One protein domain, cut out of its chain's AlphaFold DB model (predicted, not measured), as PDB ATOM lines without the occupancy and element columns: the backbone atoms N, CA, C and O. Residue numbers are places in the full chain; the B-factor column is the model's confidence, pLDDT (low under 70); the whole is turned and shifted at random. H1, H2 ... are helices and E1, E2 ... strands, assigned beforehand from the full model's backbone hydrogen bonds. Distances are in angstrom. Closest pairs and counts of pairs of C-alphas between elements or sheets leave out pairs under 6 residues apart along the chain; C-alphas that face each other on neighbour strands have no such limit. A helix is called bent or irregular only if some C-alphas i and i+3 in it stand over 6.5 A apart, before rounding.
ATOM      1  N   TYR A 126     320.641 238.507 227.696       80.81
ATOM      2  CA  TYR A 126     320.739 237.057 227.619       80.81
ATOM      3  C   TYR A 126     319.370 236.424 227.383       80.81
ATOM      4  O   TYR A 126     318.357 236.843 227.947       80.81
ATOM      5  N   HIS A 127     319.341 235.395 226.547       83.69
ATOM      6  CA  HIS A 127     318.214 234.484 226.427       83.69
ATOM      7  C   HIS A 127     318.186 233.503 227.609       83.69
ATOM      8  O   HIS A 127     319.187 233.288 228.290       83.69
ATOM      9  N   ARG A 128     317.040 232.842 227.831       78.50
ATOM     10  CA  ARG A 128     316.857 231.861 228.925       78.50
ATOM     11  C   ARG A 128     317.813 230.661 228.854       78.50
ATOM     12  O   ARG A 128     317.987 229.972 229.848       78.50
ATOM     13  N   ASN A 129     318.402 230.405 227.690       77.44
ATOM     14  CA  ASN A 129     319.379 229.342 227.451       77.44
ATOM     15  C   ASN A 129     320.843 229.800 227.633       77.44
ATOM     16  O   ASN A 129     321.749 229.052 227.277       77.44
ATOM     17  N   GLY A 130     321.083 231.024 228.122       74.00
ATOM     18  CA  GLY A 130     322.426 231.575 228.340       74.00
ATOM     19  C   GLY A 130     323.099 232.159 227.090       74.00
ATOM     20  O   GLY A 130     324.215 232.666 227.183       74.00
ATOM     21  N   MET A 131     322.445 232.127 225.923       79.75
ATOM     22  CA  MET A 131     322.948 232.792 224.714       79.75
ATOM     23  C   MET A 131     322.774 234.310 224.791       79.75
ATOM     24  O   MET A 131     321.843 234.801 225.431       79.75
ATOM     25  N   PHE A 132     323.612 235.060 224.079       82.69
ATOM     26  CA  PHE A 132     323.422 236.503 223.938       82.69
ATOM     27  C   PHE A 132     322.141 236.817 223.161       82.69
ATOM     28  O   PHE A 132     321.913 236.252 222.095       82.69
ATOM     29  N   SER A 133     321.340 237.759 223.660       79.69
ATOM     30  CA  SER A 133     320.215 238.332 222.904       79.69
ATOM     31  C   SER A 133     320.625 239.504 222.011       79.69
ATOM     32  O   SER A 133     319.880 239.911 221.123       79.69
ATOM     33  N   GLY A 134     321.828 240.030 222.228       82.25
ATOM     34  CA  GLY A 134     322.484 241.011 221.382       82.25
ATOM     35  C   GLY A 134     323.903 241.270 221.878       82.25
ATOM     36  O   GLY A 134     324.233 240.991 223.034       82.25
ATOM     37  N   VAL A 135     324.759 241.775 220.992       85.31
ATOM     38  CA  VAL A 135     326.173 242.025 221.288       85.31
ATOM     39  C   VAL A 135     326.551 243.406 220.791       85.31
ATOM     40  O   VAL A 135     326.376 243.739 219.622       85.31
ATOM     41  N   ASN A 136     327.109 244.201 221.691       86.38
ATOM     42  CA  ASN A 136     327.772 245.445 221.363       86.38
ATOM     43  C   ASN A 136     329.288 245.222 221.339       86.38
ATOM     44  O   ASN A 136     329.822 244.486 222.163       86.38
ATOM     45  N   VAL A 137     329.987 245.889 220.426       86.00
ATOM     46  CA  VAL A 137     331.450 245.838 220.314       86.00
ATOM     47  C   VAL A 137     332.004 247.210 220.703       86.00
ATOM     48  O   VAL A 137     332.212 248.050 219.824       86.00
ATOM     49  N   PRO A 138     332.159 247.504 222.011       83.00
ATOM     50  CA  PRO A 138     332.602 248.821 222.466       83.00
ATOM     51  C   PRO A 138     334.022 249.170 222.014       83.00
ATOM     52  O   PRO A 138     334.300 250.338 221.726       83.00
ATOM     53  N   SER A 139     334.896 248.165 221.922       84.94
ATOM     54  CA  SER A 139     336.320 248.398 221.719       84.94
ATOM     55  C   SER A 139     337.002 247.324 220.876       84.94
ATOM     56  O   SER A 139     336.592 246.160 220.868       84.94
ATOM     57  N   THR A 140     338.079 247.726 220.203       86.50
ATOM     58  CA  THR A 140     338.940 246.856 219.391       86.50
ATOM     59  C   THR A 140     340.412 247.073 219.688       86.50
ATOM     60  O   THR A 140     340.809 248.146 220.146       86.50
ATOM     61  N   SER A 141     341.234 246.056 219.433       85.56
ATOM     62  CA  SER A 141     342.688 246.221 219.416       85.56
ATOM     63  C   SER A 141     343.097 247.280 218.396       85.56
ATOM     64  O   SER A 141     342.546 247.321 217.295       85.56
ATOM     65  N   GLN A 142     344.096 248.095 218.735       82.06
ATOM     66  CA  GLN A 142     344.594 249.141 217.841       82.06
ATOM     67  C   GLN A 142     345.061 248.595 216.484       82.06
ATOM     68  O   GLN A 142     344.786 249.207 215.459       82.06
ATOM     69  N   HIS A 143     345.748 247.451 216.471       81.56
ATOM     70  CA  HIS A 143     346.251 246.852 215.235       81.56
ATOM     71  C   HIS A 143     345.110 246.479 214.279       81.56
ATOM     72  O   HIS A 143     345.090 246.921 213.131       81.56
ATOM     73  N   LEU A 144     344.118 245.740 214.778       79.81
ATOM     74  CA  LEU A 144     342.905 245.422 214.031       79.81
ATOM     75  C   LEU A 144     342.151 246.673 213.566       79.81
ATOM     76  O   LEU A 144     341.629 246.683 212.458       79.81
ATOM     77  N   ASP A 145     342.089 247.717 214.394       78.38
ATOM     78  CA  ASP A 145     341.427 248.971 214.034       78.38
ATOM     79  C   ASP A 145     342.129 249.659 212.856       78.38
ATOM     80  O   ASP A 145     341.479 249.949 211.861       78.38
ATOM     81  N   LEU A 146     343.459 249.790 212.908       75.44
ATOM     82  CA  LEU A 146     344.271 250.324 211.807       75.44
ATOM     83  C   LEU A 146     344.183 249.468 210.535       75.44
ATOM     84  O   LEU A 146     344.212 249.995 209.430       75.44
ATOM     85  N   THR A 147     344.082 248.147 210.689       74.81
ATOM     86  CA  THR A 147     344.010 247.208 209.559       74.81
ATOM     87  C   THR A 147     342.645 247.245 208.870       74.81
ATOM     88  O   THR A 147     342.551 247.058 207.659       74.81
ATOM     89  N   LEU A 148     341.570 247.441 209.637       71.44
ATOM     90  CA  LEU A 148     340.195 247.394 209.138       71.44
ATOM     91  C   LEU A 148     339.638 248.766 208.754       71.44
ATOM     92  O   LEU A 148     338.826 248.855 207.835       71.44
ATOM     93  N   PHE A 149     340.043 249.805 209.473       64.19
ATOM     94  CA  PHE A 149     339.586 251.179 209.326       64.19
ATOM     95  C   PHE A 149     340.824 252.025 209.064       64.19
ATOM     96  O   PHE A 149     341.318 252.733 209.939       64.19
ATOM     97  N   ASP A 150     341.357 251.877 207.849       57.75
ATOM     98  CA  ASP A 150     342.417 252.726 207.314       57.75
ATOM     99  C   ASP A 150     342.026 254.182 207.605       57.75
ATOM    100  O   ASP A 150     340.985 254.660 207.145       57.75
ATOM    101  N   SER A 151     342.776 254.841 208.487       49.41
ATOM    102  CA  SER A 151     342.381 256.073 209.177       49.41
ATOM    103  C   SER A 151     342.483 257.313 208.283       49.41
ATOM    104  O   SER A 151     342.964 258.358 208.717       49.41
ATOM    105  N   ASP A 152     342.065 257.195 207.024       51.84
ATOM    106  CA  ASP A 152     342.007 258.285 206.065       51.84
ATOM    107  C   ASP A 152     340.572 258.848 206.010       51.84
ATOM    108  O   ASP A 152     339.688 258.270 205.366       51.84
ATOM    109  N   PRO A 153     340.298 259.982 206.684       50.12
ATOM    110  CA  PRO A 153     338.963 260.577 206.772       50.12
ATOM    111  C   PRO A 153     338.428 261.096 205.426       50.12
ATOM    112  O   PRO A 153     337.288 261.553 205.358       50.12
ATOM    113  N   SER A 154     339.227 261.041 204.354       52.16
ATOM    114  CA  SER A 154     338.847 261.461 203.003       52.16
ATOM    115  C   SER A 154     338.160 260.367 202.170       52.16
ATOM    116  O   SER A 154     337.563 260.666 201.131       52.16
ATOM    117  N   ARG A 155     338.191 259.100 202.608       51.69
ATOM    118  CA  ARG A 155     337.564 257.986 201.883       51.69
ATOM    119  C   ARG A 155     336.099 257.822 202.284       51.69
ATOM    120  O   ARG A 155     335.768 257.321 203.353       51.69
ATOM    121  N   ALA A 156     335.199 258.209 201.385       47.81
ATOM    122  CA  ALA A 156     333.783 257.876 201.483       47.81
ATOM    123  C   ALA A 156     333.596 256.349 201.600       47.81
ATOM    124  O   ALA A 156     334.055 255.632 200.718       47.81
ATOM    125  N   SER A 157     332.920 255.888 202.668       55.72
ATOM    126  CA  SER A 157     332.358 254.533 202.879       55.72
ATOM    127  C   SER A 157     332.944 253.467 201.941       55.72
ATOM    128  O   SER A 157     332.287 253.028 200.986       55.72
ATOM    129  N   SER A 158     334.187 253.078 202.196       61.78
ATOM    130  CA  SER A 158     334.926 252.206 201.288       61.78
ATOM    131  C   SER A 158     334.426 250.757 201.381       61.78
ATOM    132  O   SER A 158     333.748 250.359 202.335       61.78
ATOM    133  N   GLU A 159     334.754 249.925 200.393       65.12
ATOM    134  CA  GLU A 159     334.521 248.475 200.472       65.12
ATOM    135  C   GLU A 159     335.209 247.841 201.695       65.12
ATOM    136  O   GLU A 159     334.690 246.867 202.247       65.12
ATOM    137  N   ALA A 160     336.301 248.442 202.183       64.62
ATOM    138  CA  ALA A 160     336.988 248.020 203.401       64.62
ATOM    139  C   ALA A 160     336.104 248.180 204.649       64.62
ATOM    140  O   ALA A 160     336.006 247.246 205.444       64.62
ATOM    141  N   ASP A 161     335.345 249.275 204.771       67.38
ATOM    142  CA  ASP A 161     334.405 249.465 205.887       67.38
ATOM    143  C   ASP A 161     333.298 248.405 205.891       67.38
ATOM    144  O   ASP A 161     332.863 247.927 206.944       67.38
ATOM    145  N   LYS A 162     332.821 248.021 204.699       70.88
ATOM    146  CA  LYS A 162     331.820 246.956 204.545       70.88
ATOM    147  C   LYS A 162     332.410 245.597 204.919       70.88
ATOM    148  O   LYS A 162     331.757 244.845 205.641       70.88
ATOM    149  N   ALA A 163     333.638 245.304 204.492       72.06
ATOM    150  CA  ALA A 163     334.345 244.074 204.843       72.06
ATOM    151  C   ALA A 163     334.628 243.981 206.353       72.06
ATOM    152  O   ALA A 163     334.409 242.931 206.959       72.06
ATOM    153  N   ALA A 164     335.022 245.087 206.983       73.38
ATOM    154  CA  ALA A 164     335.261 245.175 208.419       73.38
ATOM    155  C   ALA A 164     333.982 244.960 209.241       73.38
ATOM    156  O   ALA A 164     333.990 244.229 210.236       73.38
ATOM    157  N   ARG A 165     332.857 245.555 208.815       77.00
ATOM    158  CA  ARG A 165     331.541 245.300 209.428       77.00
ATOM    159  C   ARG A 165     331.118 243.845 209.247       77.00
ATOM    160  O   ARG A 165     330.723 243.220 210.224       77.00
ATOM    161  N   ALA A 166     331.284 243.283 208.050       81.19
ATOM    162  CA  ALA A 166     330.961 241.884 207.784       81.19
ATOM    163  C   ALA A 166     331.795 240.919 208.643       81.19
ATOM    164  O   ALA A 166     331.251 239.955 209.180       81.19
ATOM    165  N   LEU A 167     333.095 241.182 208.825       83.06
ATOM    166  CA  LEU A 167     333.945 240.404 209.728       83.06
ATOM    167  C   LEU A 167     333.448 240.494 211.171       83.06
ATOM    168  O   LEU A 167     333.284 239.468 211.827       83.06
ATOM    169  N   ARG A 168     333.182 241.713 211.658       83.75
ATOM    170  CA  ARG A 168     332.656 241.932 213.008       83.75
ATOM    171  C   ARG A 168     331.366 241.148 213.223       83.75
ATOM    172  O   ARG A 168     331.249 240.452 214.224       83.75
ATOM    173  N   ASP A 169     330.425 241.237 212.292       85.25
ATOM    174  CA  ASP A 169     329.118 240.598 212.424       85.25
ATOM    175  C   ASP A 169     329.242 239.061 212.372       85.25
ATOM    176  O   ASP A 169     328.594 238.365 213.154       85.25
ATOM    177  N   ARG A 170     330.158 238.518 211.551       86.31
ATOM    178  CA  ARG A 170     330.510 237.083 211.548       86.31
ATOM    179  C   ARG A 170     331.104 236.627 212.878       86.31
ATOM    180  O   ARG A 170     330.705 235.585 213.390       86.31
ATOM    181  N   VAL A 171     332.042 237.394 213.439       86.75
ATOM    182  CA  VAL A 171     332.636 237.103 214.754       86.75
ATOM    183  C   VAL A 171     331.558 237.139 215.827       86.75
ATOM    184  O   VAL A 171     331.422 236.176 216.569       86.75
ATOM    185  N   VAL A 172     330.746 238.195 215.871       86.75
ATOM    186  CA  VAL A 172     329.644 238.342 216.831       86.75
ATOM    187  C   VAL A 172     328.686 237.153 216.769       86.75
ATOM    188  O   VAL A 172     328.370 236.592 217.817       86.75
ATOM    189  N   SER A 173     328.275 236.732 215.569       85.56
ATOM    190  CA  SER A 173     327.405 235.563 215.389       85.56
ATOM    191  C   SER A 173     328.063 234.287 215.917       85.56
ATOM    192  O   SER A 173     327.468 233.570 216.717       85.56
ATOM    193  N   ALA A 174     329.319 234.036 215.535       85.12
ATOM    194  CA  ALA A 174     330.049 232.841 215.949       85.12
ATOM    195  C   ALA A 174     330.315 232.801 217.466       85.12
ATOM    196  O   ALA A 174     330.341 231.724 218.063       85.12
ATOM    197  N   VAL A 175     330.510 233.960 218.106       83.69
ATOM    198  CA  VAL A 175     330.683 234.037 219.564       83.69
ATOM    199  C   VAL A 175     329.351 233.834 220.290       83.69
ATOM    200  O   VAL A 175     329.316 233.120 221.292       83.69
ATOM    201  N   ALA A 176     328.259 234.427 219.796       82.81
ATOM    202  CA  ALA A 176     326.937 234.319 220.417       82.81
ATOM    203  C   ALA A 176     326.430 232.866 220.496       82.81
ATOM    204  O   ALA A 176     325.718 232.511 221.434       82.81
ATOM    205  N   GLU A 177     326.828 232.011 219.553       78.19
ATOM    206  CA  GLU A 177     326.517 230.576 219.576       78.19
ATOM    207  C   GLU A 177     327.306 229.810 220.654       78.19
ATOM    208  O   GLU A 177     326.786 228.883 221.275       78.19
ATOM    209  N   GLY A 178     328.563 230.193 220.908       78.31
ATOM    210  CA  GLY A 178     329.454 229.480 221.832       78.31
ATOM    211  C   GLY A 178     329.375 229.930 223.295       78.31
ATOM    212  O   GLY A 178     329.840 229.214 224.185       78.31
ATOM    213  N   CYS A 179     328.771 231.089 223.575       78.44
ATOM    214  CA  CYS A 179     328.814 231.726 224.894       78.44
ATOM    215  C   CYS A 179     327.927 231.065 225.964       78.44
ATOM    216  O   CYS A 179     328.139 231.305 227.152       78.44
ATOM    217  N   ALA A 180     326.983 230.198 225.577       75.88
ATOM    218  CA  ALA A 180     326.011 229.583 226.490       75.88
ATOM    219  C   ALA A 180     326.646 228.782 227.643       75.88
ATOM    220  O   ALA A 180     326.016 228.558 228.671       75.88
ATOM    221  N   LYS A 181     327.899 228.339 227.480       73.69
ATOM    222  CA  LYS A 181     328.617 227.531 228.477       73.69
ATOM    223  C   LYS A 181     329.399 228.356 229.503       73.69
ATOM    224  O   LYS A 181     329.970 227.754 230.408       73.69
ATOM    225  N   GLY A 182     329.511 229.678 229.329       75.19
ATOM    226  CA  GLY A 182     330.259 230.559 230.240       75.19
ATOM    227  C   GLY A 182     331.759 230.245 230.372       75.19
ATOM    228  O   GLY A 182     332.408 230.724 231.294       75.19
ATOM    229  N   LYS A 183     332.327 229.427 229.476       80.88
ATOM    230  CA  LYS A 183     333.731 228.979 229.506       80.88
ATOM    231  C   LYS A 183     334.480 229.438 228.255       80.88
ATOM    232  O   LYS A 183     333.833 229.659 227.231       80.88
ATOM    233  N   PRO A 184     335.823 229.535 228.298       84.88
ATOM    234  CA  PRO A 184     336.616 229.787 227.103       84.88
ATOM    235  C   PRO A 184     336.355 228.742 226.012       84.88
ATOM    236  O   PRO A 184     336.270 227.546 226.303       84.88
ATOM    237  N   PHE A 185     336.261 229.174 224.757       87.31
ATOM    238  CA  PHE A 185     336.041 228.286 223.613       87.31
ATOM    239  C   PHE A 185     336.739 228.789 222.350       87.31
ATOM    240  O   PHE A 185     337.181 229.933 222.272       87.31
ATOM    241  N   ASN A 186     336.830 227.916 221.347       88.94
ATOM    242  CA  ASN A 186     337.350 228.249 220.027       88.94
ATOM    243  C   ASN A 186     336.244 228.102 218.980       88.94
ATOM    244  O   ASN A 186     335.485 227.134 219.014       88.94
ATOM    245  N   THR A 187     336.193 229.024 218.027       89.44
ATOM    246  CA  THR A 187     335.355 228.947 216.827       89.44
ATOM    247  C   THR A 187     336.162 229.387 215.604       89.44
ATOM    248  O   THR A 187     337.354 229.691 215.709       89.44
ATOM    249  N   ARG A 188     335.563 229.348 214.416       89.31
ATOM    250  CA  ARG A 188     336.228 229.691 213.158       89.31
ATOM    251  C   ARG A 188     335.357 230.635 212.354       89.31
ATOM    252  O   ARG A 188     334.152 230.431 212.248       89.31
ATOM    253  N   VAL A 189     335.982 231.650 211.771       88.50
ATOM    254  CA  VAL A 189     335.304 232.635 210.927       88.50
ATOM    255  C   VAL A 189     336.072 232.838 209.635       88.50
ATOM    256  O   VAL A 189     337.297 232.743 209.598       88.50
ATOM    257  N   TRP A 190     335.342 233.133 208.567       83.06
ATOM    258  CA  TRP A 190     335.932 233.508 207.289       83.06
ATOM    259  C   TRP A 190     336.205 235.007 207.248       83.06
ATOM    260  O   TRP A 190     335.287 235.809 207.463       83.06
ATOM    261  N   TRP A 191     337.437 235.377 206.907       79.12
ATOM    262  CA  TRP A 191     337.844 236.746 206.612       79.12
ATOM    263  C   TRP A 191     338.524 236.790 205.243       79.12
ATOM    264  O   TRP A 191     339.598 236.218 205.059       79.12
ATOM    265  N   GLY A 192     337.866 237.424 204.265       75.75
ATOM    266  CA  GLY A 192     338.240 237.255 202.859       75.75
ATOM    267  C   GLY A 192     338.205 235.772 202.480       75.75
ATOM    268  O   GLY A 192     337.252 235.075 202.837       75.75
ATOM    269  N   ASP A 193     339.283 235.298 201.858       77.25
ATOM    270  CA  ASP A 193     339.462 233.899 201.443       77.25
ATOM    271  C   ASP A 193     340.185 233.040 202.493       77.25
ATOM    272  O   ASP A 193     340.537 231.888 202.239       77.25
ATOM    273  N   GLN A 194     340.436 233.584 203.688       80.75
ATOM    274  CA  GLN A 194     341.156 232.888 204.750       80.75
ATOM    275  C   GLN A 194     340.238 232.535 205.916       80.75
ATOM    276  O   GLN A 194     339.434 233.341 206.393       80.75
ATOM    277  N   MET A 195     340.407 231.319 206.429       83.81
ATOM    278  CA  MET A 195     339.781 230.902 207.675       83.81
ATOM    279  C   MET A 195     340.645 231.374 208.848       83.81
ATOM    280  O   MET A 195     341.843 231.094 208.912       83.81
ATOM    281  N   ARG A 196     340.030 232.075 209.798       84.75
ATOM    282  CA  ARG A 196     340.661 232.546 211.034       84.75
ATOM    283  C   ARG A 196     340.099 231.770 212.214       84.75
ATOM    284  O   ARG A 196     338.898 231.492 212.270       84.75
ATOM    285  N   GLN A 197     340.960 231.430 213.164       88.88
ATOM    286  CA  GLN A 197     340.523 230.888 214.442       88.88
ATOM    287  C   GLN A 197     340.184 232.044 215.376       88.88
ATOM    288  O   GLN A 197     340.974 232.975 215.537       88.88
ATOM    289  N   VAL A 198     339.018 231.950 216.008       89.06
ATOM    290  CA  VAL A 198     338.582 232.876 217.046       89.06
ATOM    291  C   VAL A 198     338.659 232.166 218.387       89.06
ATOM    292  O   VAL A 198     337.952 231.180 218.596       89.06
ATOM    293  N   ARG A 199     339.507 232.649 219.296       89.50
ATOM    294  CA  ARG A 199     339.516 232.198 220.692       89.50
ATOM    295  C   ARG A 199     338.708 233.183 221.522       89.50
ATOM    296  O   ARG A 199     339.050 234.358 221.595       89.50
ATOM    297  N   CYS A 200     337.647 232.705 222.151       86.94
ATOM    298  CA  CYS A 200     336.752 233.511 222.967       86.94
ATOM    299  C   CYS A 200     336.991 233.216 224.442       86.94
ATOM    300  O   CYS A 200     336.966 232.056 224.854       86.94
ATOM    301  N   VAL A 201     337.214 234.263 225.232       87.06
ATOM    302  CA  VAL A 201     337.483 234.167 226.669       87.06
ATOM    303  C   VAL A 201     336.509 235.083 227.418       87.06
ATOM    304  O   VAL A 201     336.429 236.267 227.082       87.06
ATOM    305  N   PRO A 202     335.751 234.568 228.400       84.75
ATOM    306  CA  PRO A 202     334.910 235.395 229.255       84.75
ATOM    307  C   PRO A 202     335.768 236.216 230.225       84.75
ATOM    308  O   PRO A 202     336.719 235.700 230.809       84.75
ATOM    309  N   LEU A 203     335.406 237.481 230.419       78.69
ATOM    310  CA  LEU A 203     335.917 238.335 231.486       78.69
ATOM    311  C   LEU A 203     334.845 238.431 232.574       78.69
ATOM    312  O   LEU A 203     333.749 238.951 232.342       78.69
ATOM    313  N   LEU A 204     335.171 237.906 233.750       69.12
ATOM    314  CA  LEU A 204     334.332 237.983 234.939       69.12
ATOM    315  C   LEU A 204     334.750 239.225 235.737       69.12
ATOM    316  O   LEU A 204     335.934 239.394 236.016       69.12
ATOM    317  N   GLU A 205     333.799 240.098 236.080       59.97
ATOM    318  CA  GLU A 205     334.062 241.250 236.960       59.97
ATOM    319  C   GLU A 205     334.239 240.812 238.426       59.97
ATOM    320  O   GLU A 205     334.939 241.476 239.187       59.97
ATOM    321  N   SER A 206     333.670 239.665 238.814       53.66
ATOM    322  CA  SER A 206     333.791 239.077 240.148       53.66
ATOM    323  C   SER A 206     333.626 237.553 240.102       53.66
ATOM    324  O   SER A 206     332.917 237.024 239.249       53.66
ATOM    325  N   ALA A 207     334.228 236.836 241.057       54.22
ATOM    326  CA  ALA A 207     334.060 235.386 241.229       54.22
ATOM    327  C   ALA A 207     332.629 234.970 241.644       54.22
ATOM    328  O   ALA A 207     332.345 233.780 241.749       54.22
ATOM    329  N   VAL A 208     331.759 235.948 241.920       52.72
ATOM    330  CA  VAL A 208     330.379 235.769 242.401       52.72
ATOM    331  C   VAL A 208     329.349 235.872 241.266       52.72
ATOM    332  O   VAL A 208     328.212 235.445 241.438       52.72
ATOM    333  N   ASP A 209     329.727 236.411 240.105       57.34
ATOM    334  CA  ASP A 209     328.799 236.579 238.989       57.34
ATOM    335  C   ASP A 209     328.680 235.292 238.163       57.34
ATOM    336  O   ASP A 209     329.663 234.789 237.618       57.34
ATOM    337  N   ASP A 210     327.451 234.791 238.012       61.56
ATOM    338  CA  ASP A 210     327.159 233.577 237.234       61.56
ATOM    339  C   ASP A 210     327.339 233.768 235.716       61.56
ATOM    340  O   ASP A 210     327.471 232.792 234.975       61.56
ATOM    341  N   MET A 211     327.330 235.016 235.229       64.88
ATOM    342  CA  MET A 211     327.361 235.328 233.798       64.88
ATOM    343  C   MET A 211     328.434 236.374 233.469       64.88
ATOM    344  O   MET A 211     328.476 237.423 234.110       64.88
ATOM    345  N   PRO A 212     329.266 236.164 232.432       67.50
ATOM    346  CA  PRO A 212     330.342 237.102 232.122       67.50
ATOM    347  C   PRO A 212     329.818 238.455 231.633       67.50
ATOM    348  O   PRO A 212     328.999 238.526 230.713       67.50
ATOM    349  N   ALA A 213     330.324 239.543 232.212       74.88
ATOM    350  CA  ALA A 213     329.950 240.903 231.824       74.88
ATOM    351  C   ALA A 213     330.540 241.302 230.459       74.88
ATOM    352  O   ALA A 213     329.940 242.077 229.705       74.88
ATOM    353  N   LEU A 214     331.713 240.757 230.126       84.69
ATOM    354  CA  LEU A 214     332.450 241.032 228.897       84.69
ATOM    355  C   LEU A 214     333.077 239.750 228.350       84.69
ATOM    356  O   LEU A 214     333.330 238.792 229.074       84.69
ATOM    357  N   TRP A 215     333.355 239.747 227.053       87.19
ATOM    358  CA  TRP A 215     334.065 238.672 226.373       87.19
ATOM    359  C   TRP A 215     335.154 239.262 225.486       87.19
ATOM    360  O   TRP A 215     334.930 240.267 224.814       87.19
ATOM    361  N   ILE A 216     336.322 238.625 225.449       88.62
ATOM    362  CA  ILE A 216     337.372 238.943 224.480       88.62
ATOM    363  C   ILE A 216     337.374 237.866 223.401       88.62
ATOM    364  O   ILE A 216     337.430 236.676 223.710       88.62
ATOM    365  N   ALA A 217     337.319 238.282 222.138       89.75
ATOM    366  CA  ALA A 217     337.435 237.405 220.981       89.75
ATOM    367  C   ALA A 217     338.743 237.695 220.237       89.75
ATOM    368  O   ALA A 217     338.834 238.685 219.512       89.75
ATOM    369  N   PHE A 218     339.737 236.831 220.427       88.75
ATOM    370  CA  PHE A 218     341.036 236.882 219.761       88.75
ATOM    371  C   PHE A 218     340.968 236.279 218.375       88.75
ATOM    372  O   PHE A 218     340.470 235.166 218.216       88.75
ATOM    373  N   LEU A 219     341.520 236.979 217.398       87.75
ATOM    374  CA  LEU A 219     341.650 236.532 216.024       87.75
ATOM    375  C   LEU A 219     343.073 236.041 215.785       87.75
ATOM    376  O   LEU A 219     344.039 236.750 216.037       87.75
ATOM    377  N   SER A 220     343.198 234.828 215.256       85.38
ATOM    378  CA  SER A 220     344.489 234.244 214.892       85.38
ATOM    379  C   SER A 220     344.422 233.559 213.528       85.38
ATOM    380  O   SER A 220     343.375 233.072 213.088       85.38
ATOM    381  N   ASP A 221     345.553 233.559 212.830       76.25
ATOM    382  CA  ASP A 221     345.723 232.903 211.537       76.25
ATOM    383  C   ASP A 221     345.742 231.384 211.675       76.25
ATOM    384  O   ASP A 221     346.624 230.860 212.334       76.25
ATOM    385  N   LEU A 222     344.862 230.642 210.991       56.56
ATOM    386  CA  LEU A 222     345.006 229.176 210.918       56.56
ATOM    387  C   LEU A 222     346.182 228.763 210.007       56.56
ATOM    388  O   LEU A 222     346.781 227.709 210.209       56.56
ATOM    389  N   GLY A 223     346.528 229.598 209.018       47.34
ATOM    390  CA  GLY A 223     347.475 229.267 207.946       47.34
ATOM    391  C   GLY A 223     348.963 229.423 208.279       47.34
ATOM    392  O   GLY A 223     349.787 228.777 207.642       47.34
ATOM    393  N   ARG A 224     349.341 230.226 209.285       44.59
ATOM    394  CA  ARG A 224     350.760 230.381 209.672       44.59
ATOM    395  C   ARG A 224     351.280 229.246 210.557       44.59
ATOM    396  O   ARG A 224     352.480 229.008 210.592       44.59
ATOM    397  N   TYR A 225     350.400 228.512 211.239       43.84
ATOM    398  CA  TYR A 225     350.819 227.518 212.234       43.84
ATOM    399  C   TYR A 225     351.032 226.102 211.678       43.84
ATOM    400  O   TYR A 225     351.754 225.325 212.294       43.84
ATOM    401  N   ALA A 226     350.473 225.763 210.510       34.66
ATOM    402  CA  ALA A 226     350.785 224.493 209.845       34.66
ATOM    403  C   ALA A 226     352.155 224.530 209.138       34.66
ATOM    404  O   ALA A 226     352.863 223.527 209.117       34.66
ATOM    405  N   GLY A 227     352.557 225.697 208.616       30.89
ATOM    406  CA  GLY A 227     353.830 225.873 207.912       30.89
ATOM    407  C   GLY A 227     355.051 225.791 208.829       30.89
ATOM    408  O   GLY A 227     355.999 225.088 208.508       30.89
ATOM    409  N   CYS A 228     355.021 226.429 210.004       32.41
ATOM    410  CA  CYS A 228     356.198 226.467 210.881       32.41
ATOM    411  C   CYS A 228     356.546 225.107 211.509       32.41
ATOM    412  O   CYS A 228     357.721 224.823 211.713       32.41
ATOM    413  N   LEU A 229     355.557 224.247 211.780       34.91
ATOM    414  CA  LEU A 229     355.822 222.885 212.256       34.91
ATOM    415  C   LEU A 229     356.321 221.990 211.117       34.91
ATOM    416  O   LEU A 229     357.325 221.307 211.276       34.91
ATOM    417  N   VAL A 230     355.684 222.027 209.944       33.03
ATOM    418  CA  VAL A 230     356.083 221.173 208.813       33.03
ATOM    419  C   VAL A 230     357.454 221.574 208.255       33.03
ATOM    420  O   VAL A 230     358.242 220.704 207.909       33.03
TER     421      VAL A 230
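What this domain is: This is residues 126 to 230 of the 238 residues of an uncharacterized protein of Hortaea werneckii (UniProt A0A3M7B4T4). A small, strongly twisted sheet of three strands has the long helix H2 slantwise over one face. E1, bent, runs from beside H2 to near E4 and leads to the short H1 at the other end of H2, while residues 224 to 230 of H3 stick out. The 105 printed residues hold E1 H1 H2 E2 E3 E4 H3, mixed helices and strands; the sheet E2 E3 E4 is antiparallel. The whole is only just loose, close to compact, with radius of gyration of the C-alphas 15.7 A, and flat, spanning 46 by 42 by 22 A.

Where its parts are: The sheet has E2, residues 185 to 191, E3, 194 to 203, 27.8 A long, and E4, 214 to 221. H2, residues 159 to 181, is 35.5 A long and irregular: C-alphas 177 and 180 are 7.0 A apart. E1, residues 132 to 141, begins at C-alpha (323.422, 236.503, 223.938) and bends by 59 degrees at residue 138. H1 is 142 to 148; H3, 223 to 230, ends at C-alpha (356.083, 221.173, 208.813).

How they stand to each other: E2, E3 and E4 form a meander, each strand the antiparallel neighbour of the one before; N 187 and O 198 are 2.8 A apart, N 199 and O 218 2.9 A. H2 is on the sheet at a height of 7.8 A; its closest C-alphas to E2 are Leu 167 and Trp 191, 6.2 A. H1 touches H2, residues 160 to 164 alone, at a steep tilt of 59 degrees, opposite ways; the closest C-alphas are Leu 148 and Ala 164, 5.5 A. E1 pairs with no named strand; its closest C-alpha to H2 is Phe 132 to Ala 176, 5.4 A. Every O i to N i+4 pair is within hydrogen-bond range in H1, 16 of 19 in H2 and 1 of 4 in H3, which has 1 of 5 O i to N i+3 pairs.

The domain as a whole: The C-alphas of Ser 154 and Val 208 are farthest apart, 47.8 A. The printed part has no cut and no long link. Residues 151 to 157 stand free. Mean pLDDT of the printed part is 73.6; residues 149 to 161, 204 to 212 and 222 to 230 are under 70.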